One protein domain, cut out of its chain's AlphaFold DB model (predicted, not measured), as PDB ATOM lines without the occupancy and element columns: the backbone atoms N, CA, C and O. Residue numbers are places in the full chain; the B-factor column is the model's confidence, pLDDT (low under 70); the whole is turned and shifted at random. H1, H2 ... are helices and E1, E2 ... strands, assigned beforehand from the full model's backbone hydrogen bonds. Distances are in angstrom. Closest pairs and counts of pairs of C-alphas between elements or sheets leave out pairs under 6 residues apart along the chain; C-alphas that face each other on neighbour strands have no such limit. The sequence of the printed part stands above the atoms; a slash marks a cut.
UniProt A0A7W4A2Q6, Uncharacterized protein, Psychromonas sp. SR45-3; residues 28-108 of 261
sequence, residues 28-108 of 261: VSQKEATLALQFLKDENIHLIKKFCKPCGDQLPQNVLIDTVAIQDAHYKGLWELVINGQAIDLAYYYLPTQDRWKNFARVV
ATOM      1  N   VAL A  28       4.718  39.481  72.083       94.00
ATOM      2  CA  VAL A  28       4.316  39.993  70.772       94.00
ATOM      3  C   VAL A  28       4.002  38.837  69.829       94.00
ATOM      4  O   VAL A  28       4.218  37.668  70.154       94.00
ATOM      5  N   SER A  29       3.455  39.121  68.654       95.06
ATOM      6  CA  SER A  29       3.287  38.094  67.628       95.06
ATOM      7  C   SER A  29       4.644  37.559  67.158       95.06
ATOM      8  O   SER A  29       5.665  38.251  67.192       95.06
ATOM      9  N   GLN A  30       4.663  36.334  66.630       94.50
ATOM     10  CA  GLN A  30       5.876  35.755  66.043       94.50
ATOM     11  C   GLN A  30       6.474  36.644  64.943       94.50
ATOM     12  O   GLN A  30       7.695  36.747  64.811       94.50
ATOM     13  N   LYS A  31       5.611  37.307  64.163       94.69
ATOM     14  CA  LYS A  31       6.011  38.238  63.106       94.69
ATOM     15  C   LYS A  31       6.770  39.433  63.686       94.69
ATOM     16  O   LYS A  31       7.848  39.748  63.197       94.69
ATOM     17  N   GLU A  32       6.239  40.062  64.731       95.62
ATOM     18  CA  GLU A  32       6.875  41.206  65.400       95.62
ATOM     19  C   GLU A  32       8.196  40.814  66.072       95.62
ATOM     20  O   GLU A  32       9.198  41.503  65.891       95.62
ATOM     21  N   ALA A  33       8.242  39.670  66.769       96.19
ATOM     22  CA  ALA A  33       9.478  39.157  67.368       96.19
ATOM     23  C   ALA A  33      10.555  38.879  66.304       96.19
ATOM     24  O   ALA A  33      11.726  39.216  66.488       96.19
ATOM     25  N   THR A  34      10.158  38.307  65.163       96.19
ATOM     26  CA  THR A  34      11.066  38.041  64.037       96.19
ATOM     27  C   THR A  34      11.601  39.337  63.434       96.19
ATOM     28  O   THR A  34      12.803  39.441  63.210       96.19
ATOM     29  N   LEU A  35      10.739  40.338  63.223       94.12
ATOM     30  CA  LEU A  35      11.154  41.656  62.735       94.12
ATOM     31  C   LEU A  35      12.125  42.333  63.707       94.12
ATOM     32  O   LEU A  35      13.126  42.895  63.272       94.12
ATOM     33  N   ALA A  36      11.876  42.239  65.014       93.94
ATOM     34  CA  ALA A  36      12.756  42.799  66.035       93.94
ATOM     35  C   ALA A  36      14.145  42.140  66.018       93.94
ATOM     36  O   ALA A  36      15.167  42.827  66.044       93.94
ATOM     37  N   LEU A  37      14.185  40.807  65.914       94.31
ATOM     38  CA  LEU A  37      15.422  40.036  65.794       94.31
ATOM     39  C   LEU A  37      16.199  40.379  64.517       94.31
ATOM     40  O   LEU A  37      17.415  40.548  64.573       94.31
ATOM     41  N   GLN A  38      15.507  40.449  63.377       89.31
ATOM     42  CA  GLN A  38      16.110  40.796  62.089       89.31
ATOM     43  C   GLN A  38      16.686  42.204  62.120       89.31
ATOM     44  O   GLN A  38      17.838  42.378  61.754       89.31
ATOM     45  N   PHE A  39      15.954  43.176  62.663       80.38
ATOM     46  CA  PHE A  39      16.434  44.550  62.756       80.38
ATOM     47  C   PHE A  39      17.749  44.650  63.542       80.38
ATOM     48  O   PHE A  39      18.681  45.312  63.103       80.38
ATOM     49  N   LEU A  40      17.864  43.947  64.675       71.38
ATOM     50  CA  LEU A  40      19.109  43.923  65.452       71.38
ATOM     51  C   LEU A  40      20.275  43.274  64.691       71.38
ATOM     52  O   LEU A  40      21.410  43.727  64.821       71.38
ATOM     53  N   LYS A  41      20.010  42.224  63.907       73.19
ATOM     54  CA  LYS A  41      21.040  41.492  63.153       73.19
ATOM     55  C   LYS A  41      21.470  42.217  61.880       73.19
ATOM     56  O   LYS A  41      22.667  42.363  61.654       73.19
ATOM     57  N   ASP A  42      20.515  42.665  61.075       69.56
ATOM     58  CA  ASP A  42      20.750  43.256  59.756       69.56
ATOM     59  C   ASP A  42      21.409  44.636  59.876       69.56
ATOM     60  O   ASP A  42      22.334  44.948  59.128       69.56
ATOM     61  N   GLU A  43      21.004  45.427  60.876       61.81
ATOM     62  CA  GLU A  43      21.622  46.722  61.197       61.81
ATOM     63  C   GLU A  43      22.857  46.580  62.107       61.81
ATOM     64  O   GLU A  43      23.454  47.578  62.509       61.81
ATOM     65  N   ASN A  44      23.253  45.343  62.440       48.09
ATOM     66  CA  ASN A  44      24.407  45.017  63.283       48.09
ATOM     67  C   ASN A  44      24.438  45.801  64.616       48.09
ATOM     68  O   ASN A  44      25.473  46.325  65.038       48.09
ATOM     69  N   ILE A  45      23.281  45.901  65.276       54.16
ATOM     70  CA  ILE A  45      23.100  46.664  66.512       54.16
ATOM     71  C   ILE A  45      23.572  45.825  67.699       54.16
ATOM     72  O   ILE A  45      22.991  44.789  68.019       54.16
ATOM     73  N   HIS A  46      24.584  46.324  68.406       51.34
ATOM     74  CA  HIS A  46      25.129  45.687  69.612       51.34
ATOM     75  C   HIS A  46      24.851  46.461  70.904       51.34
ATOM     76  O   HIS A  46      25.187  45.984  71.983       51.34
ATOM     77  N   LEU A  47      24.253  47.651  70.813       55.25
ATOM     78  CA  LEU A  47      23.941  48.504  71.955       55.25
ATOM     79  C   LEU A  47      22.520  49.045  71.827       55.25
ATOM     80  O   LEU A  47      22.175  49.700  70.842       55.25
ATOM     81  N   ILE A  48      21.724  48.834  72.867       71.00
ATOM     82  CA  ILE A  48      20.381  49.396  73.008       71.00
ATOM     83  C   ILE A  48      20.269  50.155  74.327       71.00
ATOM     84  O   ILE A  48      21.107  50.005  75.217       71.00
ATOM     85  N   LYS A  49      19.235  50.985  74.466       75.50
ATOM     86  CA  LYS A  49      18.954  51.674  75.728       75.50
ATOM     87  C   LYS A  49      17.693  51.145  76.374       75.50
ATOM     88  O   LYS A  49      16.656  51.140  75.725       75.50
ATOM     89  N   LYS A  50      17.768  50.773  77.647       83.19
ATOM     90  CA  LYS A  50      16.613  50.482  78.492       83.19
ATOM     91  C   LYS A  50      16.167  51.755  79.200       83.19
ATOM     92  O   LYS A  50      16.984  52.437  79.813       83.19
ATOM     93  N   PHE A  51      14.888  52.077  79.123       84.06
ATOM     94  CA  PHE A  51      14.289  53.188  79.843       84.06
ATOM     95  C   PHE A  51      12.787  52.963  79.997       84.06
ATOM     96  O   PHE A  51      12.093  52.788  79.000       84.06
ATOM     97  N   CYS A  52      12.286  53.022  81.228       86.44
ATOM     98  CA  CYS A  52      10.871  52.990  81.568       86.44
ATOM     99  C   CYS A  52      10.530  54.122  82.548       86.44
ATOM    100  O   CYS A  52      10.634  53.980  83.770       86.44
ATOM    101  N   LYS A  53      10.064  55.256  82.013       76.81
ATOM    102  CA  LYS A  53       9.635  56.401  82.831       76.81
ATOM    103  C   LYS A  53       8.491  56.050  83.797       76.81
ATOM    104  O   LYS A  53       8.603  56.420  84.966       76.81
ATOM    105  N   PRO A  54       7.433  55.316  83.387       78.88
ATOM    106  CA  PRO A  54       6.381  54.892  84.316       78.88
ATOM    107  C   PRO A  54       6.881  53.968  85.436       78.88
ATOM    108  O   PRO A  54       6.290  53.936  86.511       78.88
ATOM    109  N   CYS A  55       7.988  53.251  85.211       80.56
ATOM    110  CA  CYS A  55       8.624  52.393  86.211       80.56
ATOM    111  C   CYS A  55       9.489  53.176  87.217       80.56
ATOM    112  O   CYS A  55       9.991  52.584  88.171       80.56
ATOM    113  N   GLY A  56       9.677  54.486  87.016       74.81
ATOM    114  CA  GLY A  56      10.494  55.345  87.874       74.81
ATOM    115  C   GLY A  56      11.940  55.536  87.408       74.81
ATOM    116  O   GLY A  56      12.711  56.180  88.128       74.81
ATOM    117  N   ASP A  57      12.313  55.036  86.223       73.19
ATOM    118  CA  ASP A  57      13.655  55.249  85.676       73.19
ATOM    119  C   ASP A  57      13.918  56.747  85.487       73.19
ATOM    120  O   ASP A  57      13.151  57.461  84.837       73.19
ATOM    121  N   GLN A  58      15.032  57.221  86.044       69.25
ATOM    122  CA  GLN A  58      15.450  58.619  85.922       69.25
ATOM    123  C   GLN A  58      16.255  58.861  84.642       69.25
ATOM    124  O   GLN A  58      16.122  59.910  84.019       69.25
ATOM    125  N   LEU A  59      17.070  57.881  84.234       63.94
ATOM    126  CA  LEU A  59      17.944  57.965  83.064       63.94
ATOM    127  C   LEU A  59      17.948  56.650  82.269       63.94
ATOM    128  O   LEU A  59      17.854  55.576  82.870       63.94
ATOM    129  N   PRO A  60      18.103  56.710  80.933       69.25
ATOM    130  CA  PRO A  60      18.282  55.522  80.107       69.25
ATOM    131  C   PRO A  60      19.579  54.774  80.433       69.25
ATOM    132  O   PRO A  60      20.644  55.382  80.539       69.25
ATOM    133  N   GLN A  61      19.504  53.448  80.497       63.50
ATOM    134  CA  GLN A  61      20.629  52.554  80.763       63.50
ATOM    135  C   GLN A  61      21.090  51.869  79.478       63.50
ATOM    136  O   GLN A  61      20.270  51.407  78.689       63.50
ATOM    137  N   ASN A  62      22.399  51.778  79.269       62.44
ATOM    138  CA  ASN A  62      22.969  51.041  78.146       62.44
ATOM    139  C   ASN A  62      22.861  49.530  78.391       62.44
ATOM    140  O   ASN A  62      23.160  49.056  79.483       62.44
ATOM    141  N   VAL A  63      22.470  48.782  77.362       55.00
ATOM    142  CA  VAL A  63      22.435  47.317  77.364       55.00
ATOM    143  C   VAL A  63      23.181  46.824  76.131       55.00
ATOM    144  O   VAL A  63      22.772  47.095  75.001       55.00
ATOM    145  N   LEU A  64      24.287  46.124  76.365       48.72
ATOM    146  CA  LEU A  64      25.067  45.468  75.321       48.72
ATOM    147  C   LEU A  64      24.383  44.169  74.911       48.72
ATOM    148  O   LEU A  64      23.823  43.476  75.756       48.72
ATOM    149  N   ILE A  65      24.419  43.843  73.625       59.91
ATOM    150  CA  ILE A  65      23.846  42.617  73.076       59.91
ATOM    151  C   ILE A  65      24.988  41.644  72.784       59.91
ATOM    152  O   ILE A  65      25.663  41.763  71.760       59.91
ATOM    153  N   ASP A  66      25.153  40.656  73.662       52.06
ATOM    154  CA  ASP A  66      26.063  39.524  73.463       52.06
ATOM    155  C   ASP A  66      25.359  38.396  72.711       52.06
ATOM    156  O   ASP A  66      25.905  37.781  71.794       52.06
ATOM    157  N   THR A  67      24.108  38.126  73.090       70.19
ATOM    158  CA  THR A  67      23.266  37.120  72.442       70.19
ATOM    159  C   THR A  67      21.869  37.669  72.206       70.19
ATOM    160  O   THR A  67      21.310  38.368  73.050       70.19
ATOM    161  N   VAL A  68      21.299  37.340  71.047       84.25
ATOM    162  CA  VAL A  68      19.927  37.708  70.693       84.25
ATOM    163  C   VAL A  68      19.207  36.540  70.026       84.25
ATOM    164  O   VAL A  68      19.719  35.918  69.089       84.25
ATOM    165  N   ALA A  69      18.008  36.241  70.513       96.25
ATOM    166  CA  ALA A  69      17.149  35.177  70.010       96.25
ATOM    167  C   ALA A  69      15.671  35.548  70.183       96.25
ATOM    168  O   ALA A  69      15.340  36.534  70.833       96.25
ATOM    169  N   ILE A  70      14.782  34.741  69.609       97.44
ATOM    170  CA  ILE A  70      13.355  34.760  69.942       97.44
ATOM    171  C   ILE A  70      12.976  33.418  70.550       97.44
ATOM    172  O   ILE A  70      13.561  32.393  70.195       97.44
ATOM    173  N   GLN A  71      11.991  33.423  71.438       96.62
ATOM    174  CA  GLN A  71      11.464  32.205  72.046       96.62
ATOM    175  C   GLN A  71       9.939  32.252  72.154       96.62
ATOM    176  O   GLN A  71       9.338  33.329  72.130       96.62
ATOM    177  N   ASP A  72       9.327  31.076  72.285       95.12
ATOM    178  CA  ASP A  72       7.909  30.942  72.618       95.12
ATOM    179  C   ASP A  72       7.681  31.487  74.037       95.12
ATOM    180  O   ASP A  72       8.365  31.090  74.980       95.12
ATOM    181  N   ALA A  73       6.732  32.413  74.192       92.00
ATOM    182  CA  ALA A  73       6.428  33.044  75.479       92.00
ATOM    183  C   ALA A  73       5.645  32.119  76.428       92.00
ATOM    184  O   ALA A  73       5.245  32.532  77.519       92.00
ATOM    185  N   HIS A  74       5.311  30.908  75.969       90.69
ATOM    186  CA  HIS A  74       4.433  29.932  76.612       90.69
ATOM    187  C   HIS A  74       3.080  30.514  77.019       90.69
ATOM    188  O   HIS A  74       2.431  30.072  77.969       90.69
ATOM    189  N   TYR A  75       2.630  31.519  76.267       86.00
ATOM    190  CA  TYR A  75       1.415  32.254  76.552       86.00
ATOM    191  C   TYR A  75       0.703  32.648  75.263       86.00
ATOM    192  O   TYR A  75       1.170  33.501  74.514       86.00
ATOM    193  N   LYS A  76      -0.457  32.029  75.019       89.31
ATOM    194  CA  LYS A  76      -1.375  32.355  73.911       89.31
ATOM    195  C   LYS A  76      -0.712  32.417  72.520       89.31
ATOM    196  O   LYS A  76      -1.139  33.197  71.677       89.31
ATOM    197  N   GLY A  77       0.316  31.598  72.280       89.50
ATOM    198  CA  GLY A  77       1.052  31.578  71.009       89.50
ATOM    199  C   GLY A  77       1.866  32.849  70.730       89.50
ATOM    200  O   GLY A  77       2.225  33.103  69.581       89.50
ATOM    201  N   LEU A  78       2.117  33.662  71.758       95.06
ATOM    202  CA  LEU A  78       2.964  34.844  71.675       95.06
ATOM    203  C   LEU A  78       4.439  34.469  71.812       95.06
ATOM    204  O   LEU A  78       4.795  33.403  72.312       95.06
ATOM    205  N   TRP A  79       5.283  35.383  71.361       97.50
ATOM    206  CA  TRP A  79       6.728  35.257  71.304       97.50
ATOM    207  C   TRP A  79       7.386  36.410  72.049       97.50
ATOM    208  O   TRP A  79       6.807  37.486  72.200       97.50
ATOM    209  N   GLU A  80       8.610  36.174  72.501       96.62
ATOM    210  CA  GLU A  80       9.432  37.151  73.210       96.62
ATOM    211  C   GLU A  80      10.778  37.295  72.501       96.62
ATOM    212  O   GLU A  80      11.352  36.312  72.019       96.62
ATOM    213  N   LEU A  81      11.295  38.524  72.460       97.25
ATOM    214  CA  LEU A  81      12.686  38.776  72.103       97.25
ATOM    215  C   LEU A  81      13.552  38.591  73.352       97.25
ATOM    216  O   LEU A  81      13.269  39.158  74.408       97.25
ATOM    217  N   VAL A  82      14.619  37.814  73.215       95.88
ATOM    218  CA  VAL A  82      15.550  37.473  74.288       95.88
ATOM    219  C   VAL A  82      16.891  38.109  73.989       95.88
ATOM    220  O   VAL A  82      17.481  37.849  72.939       95.88
ATOM    221  N   ILE A  83      17.381  38.916  74.924       81.62
ATOM    222  CA  ILE A  83      18.704  39.535  74.875       81.62
ATOM    223  C   ILE A  83      19.479  39.073  76.100       81.62
ATOM    224  O   ILE A  83      18.989  39.177  77.223       81.62
ATOM    225  N   ASN A  84      20.675  38.529  75.885       81.12
ATOM    226  CA  ASN A  84      21.550  38.010  76.944       81.12
ATOM    227  C   ASN A  84      20.850  37.001  77.868       81.12
ATOM    228  O   ASN A  84      21.034  37.007  79.081       81.12
ATOM    229  N   GLY A  85      20.004  36.146  77.289       86.19
ATOM    230  CA  GLY A  85      19.232  35.143  78.027       86.19
ATOM    231  C   GLY A  85      18.012  35.685  78.783       86.19
ATOM    232  O   GLY A  85      17.309  34.901  79.413       86.19
ATOM    233  N   GLN A  86      17.721  36.988  78.705       91.50
ATOM    234  CA  GLN A  86      16.558  37.600  79.340       91.50
ATOM    235  C   GLN A  86      15.528  38.060  78.301       91.50
ATOM    236  O   GLN A  86      15.857  38.784  77.362       91.50
ATOM    237  N   ALA A  87      14.263  37.675  78.490       94.19
ATOM    238  CA  ALA A  87      13.151  38.229  77.721       94.19
ATOM    239  C   ALA A  87      13.004  39.731  78.015       94.19
ATOM    240  O   ALA A  87      12.954  40.138  79.181       94.19
ATOM    241  N   ILE A  88      12.946  40.552  76.965       93.75
ATOM    242  CA  ILE A  88      12.843  42.008  77.085       93.75
ATOM    243  C   ILE A  88      11.475  42.532  76.651       93.75
ATOM    244  O   ILE A  88      10.813  41.955  75.793       93.75
ATOM    245  N   ASP A  89      11.071  43.664  77.224       95.44
ATOM    246  CA  ASP A  89       9.867  44.388  76.824       95.44
ATOM    247  C   ASP A  89      10.190  45.437  75.762       95.44
ATOM    248  O   ASP A  89      10.812  46.446  76.081       95.44
ATOM    249  N   LEU A  90       9.751  45.252  74.513       95.00
ATOM    250  CA  LEU A  90      10.084  46.173  73.420       95.00
ATOM    251  C   LEU A  90       9.647  47.626  73.685       95.00
ATOM    252  O   LEU A  90      10.224  48.547  73.104       95.00
ATOM    253  N   ALA A  91       8.670  47.859  74.565       94.00
ATOM    254  CA  ALA A  91       8.219  49.196  74.932       94.00
ATOM    255  C   ALA A  91       9.261  49.958  75.763       94.00
ATOM    256  O   ALA A  91       9.295  51.187  75.725       94.00
ATOM    257  N   TYR A  92      10.140  49.256  76.479       92.88
ATOM    258  CA  TYR A  92      11.132  49.861  77.374       92.88
ATOM    259  C   TYR A  92      12.522  49.955  76.769       92.88
ATOM    260  O   TYR A  92      13.445  50.415  77.436       92.88
ATOM    261  N   TYR A  93      12.701  49.508  75.529       90.50
ATOM    262  CA  TYR A  93      13.994  49.554  74.868       90.50
ATOM    263  C   TYR A  93      13.974  50.501  73.682       90.50
ATOM    264  O   TYR A  93      12.952  50.732  73.040       90.50
ATOM    265  N   TYR A  94      15.135  51.071  73.406       86.56
ATOM    266  CA  TYR A  94      15.342  52.043  72.356       86.56
ATOM    267  C   TYR A  94      16.521  51.618  71.502       86.56
ATOM    268  O   TYR A  94      17.588  51.272  72.015       86.56
ATOM    269  N   LEU A  95      16.315  51.694  70.195       76.88
ATOM    270  CA  LEU A  95      17.318  51.394  69.193       76.88
ATOM    271  C   LEU A  95      18.014  52.670  68.730       76.88
ATOM    272  O   LEU A  95      17.364  53.724  68.636       76.88
ATOM    273  N   PRO A  96      19.312  52.590  68.405       59.12
ATOM    274  CA  PRO A  96      19.980  53.677  67.722       59.12
ATOM    275  C   PRO A  96      19.371  53.831  66.320       59.12
ATOM    276  O   PRO A  96      19.234  52.875  65.565       59.12
ATOM    277  N   THR A  97      18.977  55.051  65.973       63.31
ATOM    278  CA  THR A  97      18.651  55.472  64.602       63.31
ATOM    279  C   THR A  97      19.522  56.677  64.259       63.31
ATOM    280  O   THR A  97      20.135  57.240  65.164       63.31
ATOM    281  N   GLN A  98      19.569  57.081  62.983       50.41
ATOM    282  CA  GLN A  98      20.537  58.060  62.447       50.41
ATOM    283  C   GLN A  98      20.848  59.246  63.381       50.41
ATOM    284  O   GLN A  98      22.025  59.518  63.609       50.41
ATOM    285  N   ASP A  99      19.825  59.863  63.989       51.72
ATOM    286  CA  ASP A  99      20.002  61.024  64.876       51.72
ATOM    287  C   ASP A  99      19.378  60.864  66.276       51.72
ATOM    288  O   ASP A  99      19.479  61.763  67.110       51.72
ATOM    289  N   ARG A 100      18.683  59.754  66.560       60.91
ATOM    290  CA  ARG A 100      17.898  59.595  67.801       60.91
ATOM    291  C   ARG A 100      17.831  58.155  68.276       60.91
ATOM    292  O   ARG A 100      17.949  57.216  67.497       60.91
ATOM    293  N   TRP A 101      17.518  57.990  69.552       74.75
ATOM    294  CA  TRP A 101      17.102  56.711  70.112       74.75
ATOM    295  C   TRP A 101      15.596  56.561  69.919       74.75
ATOM    296  O   TRP A 101      14.831  57.312  70.525       74.75
ATOM    297  N   LYS A 102      15.174  55.646  69.040       84.50
ATOM    298  CA  LYS A 102      13.758  55.394  68.735       84.50
ATOM    299  C   LYS A 102      13.276  54.182  69.520       84.50
ATOM    300  O   LYS A 102      13.971  53.175  69.586       84.50
ATOM    301  N   ASN A 103      12.086  54.288  70.100       91.38
ATOM    302  CA  ASN A 103      11.465  53.199  70.841       91.38
ATOM    303  C   ASN A 103      11.358  51.929  69.973       91.38
ATOM    304  O   ASN A 103      10.928  52.007  68.819       91.38
ATOM    305  N   PHE A 104      11.770  50.784  70.516       92.44
ATOM    306  CA  PHE A 104      11.932  49.535  69.776       92.44
ATOM    307  C   PHE A 104      10.575  48.972  69.333       92.44
ATOM    308  O   PHE A 104      10.421  48.642  68.158       92.44
ATOM    309  N   ALA A 105       9.550  49.000  70.190       94.19
ATOM    310  CA  ALA A 105       8.182  48.650  69.795       94.19
ATOM    311  C   ALA A 105       7.727  49.470  68.568       94.19
ATOM    312  O   ALA A 105       7.276  48.916  67.567       94.19
ATOM    313  N   ARG A 106       7.997  50.784  68.563       89.62
ATOM    314  CA  ARG A 106       7.681  51.687  67.436       89.62
ATOM    315  C   ARG A 106       8.551  51.471  66.181       89.62
ATOM    316  O   ARG A 106       8.275  52.078  65.140       89.62
ATOM    317  N   VAL A 107       9.654  50.723  66.257       86.88
ATOM    318  CA  VAL A 107      10.464  50.334  65.082       86.88
ATOM    319  C   VAL A 107       9.813  49.163  64.357       86.88
ATOM    320  O   VAL A 107       9.773  49.172  63.133       86.88
ATOM    321  N   VAL A 108       9.235  48.226  65.106       89.62
ATOM    322  CA  VAL A 108       8.545  47.044  64.569       89.62
ATOM    323  C   VAL A 108       7.027  47.231  64.452       89.62
ATOM    324  O   VAL A 108       6.286  46.258  64.396       89.62
TER     325      VAL A 108
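This is residues 28 to 108 of the 261 residues of an uncharacterized protein of Psychromonas sp. SR45-3 (UniProt A0A7W4A2Q6). Two small sheets sit at opposite ends of the longest axis, and one helix, H1, packs over one face of the smaller sheet, E3 E4 E5, in two layers. The other sheet, E2 E1 E6 E7, is markedly turned from edge to edge, and residues 104 to 108 fold back from it toward H1. The printed part has 81 residues with one named helix and then seven named strands, H1 E1 E2 E3 E4 E5 E6 E7; the sheet orders are E2 E1 E6 E7 and E3 E4 E5, both antiparallel. The class is mixed, helices and strands. The whole is compact, with a radius of gyration of the C-alphas of 12.3 A, and rounded, spanning 33 by 30 by 22 A.

H1, residues 30 to 42, has each O i to N i+4 pair within hydrogen-bond range. E1, residues 47 to 50, and E2, residues 61 to 64, form an antiparallel hairpin, with N 48 and O 63 2.9 A apart. E3, residues 68 to 72, E4, residues 79 to 83, and E5, residues 86 to 88, form a meander, each strand the antiparallel neighbour of the one before; N 82 and O 69 are 2.8 A apart, and N 88 and O 81 2.9 A. H1 is on this sheet at a height over the sheet of 9.2 A, over E3 and E4, along the strands at 10 degrees to E4 on the local plane. The closest C-alphas of H1 and E4 are those of Gln 30 and Trp 79, 5.4 A apart. E6, residues 93 to 96, is the antiparallel neighbour of E1, with N 94 and O 49 2.8 A apart. E7, residues 101 to 103, makes a hairpin with E6, with N 95 and O 102 2.8 A apart. From edge to edge of E2 E1 E6 E7 the strands' lines turn by 90 degrees. H1 is not on that sheet, but only just, with 4 pairs of C-alphas within 10 A. E5 and E6 meet only through their link; E2 and E3 are apart.

H1 runs 17.8 A from C-alpha 30 at (5.876, 35.755, 66.043). E1 and E2 each measure 10.0 A, E3 13.9 A, E4 13.2 A, E5 6.2 A, E6 10.2 A and E7 6.7 A. C-alpha 79, where E4 begins, is at (6.728, 35.257, 71.304). E7 ends with C-alpha 103 at (11.465, 53.199, 70.841).

The two C-alphas farthest apart, those of Lys 76 and Asp 99, are 36.9 A apart. The printed part has no cut and no long link. The mean pLDDT of the printed part is 80.9; residues 42 to 47, 58 to 66 and 96 to 100 are under 70.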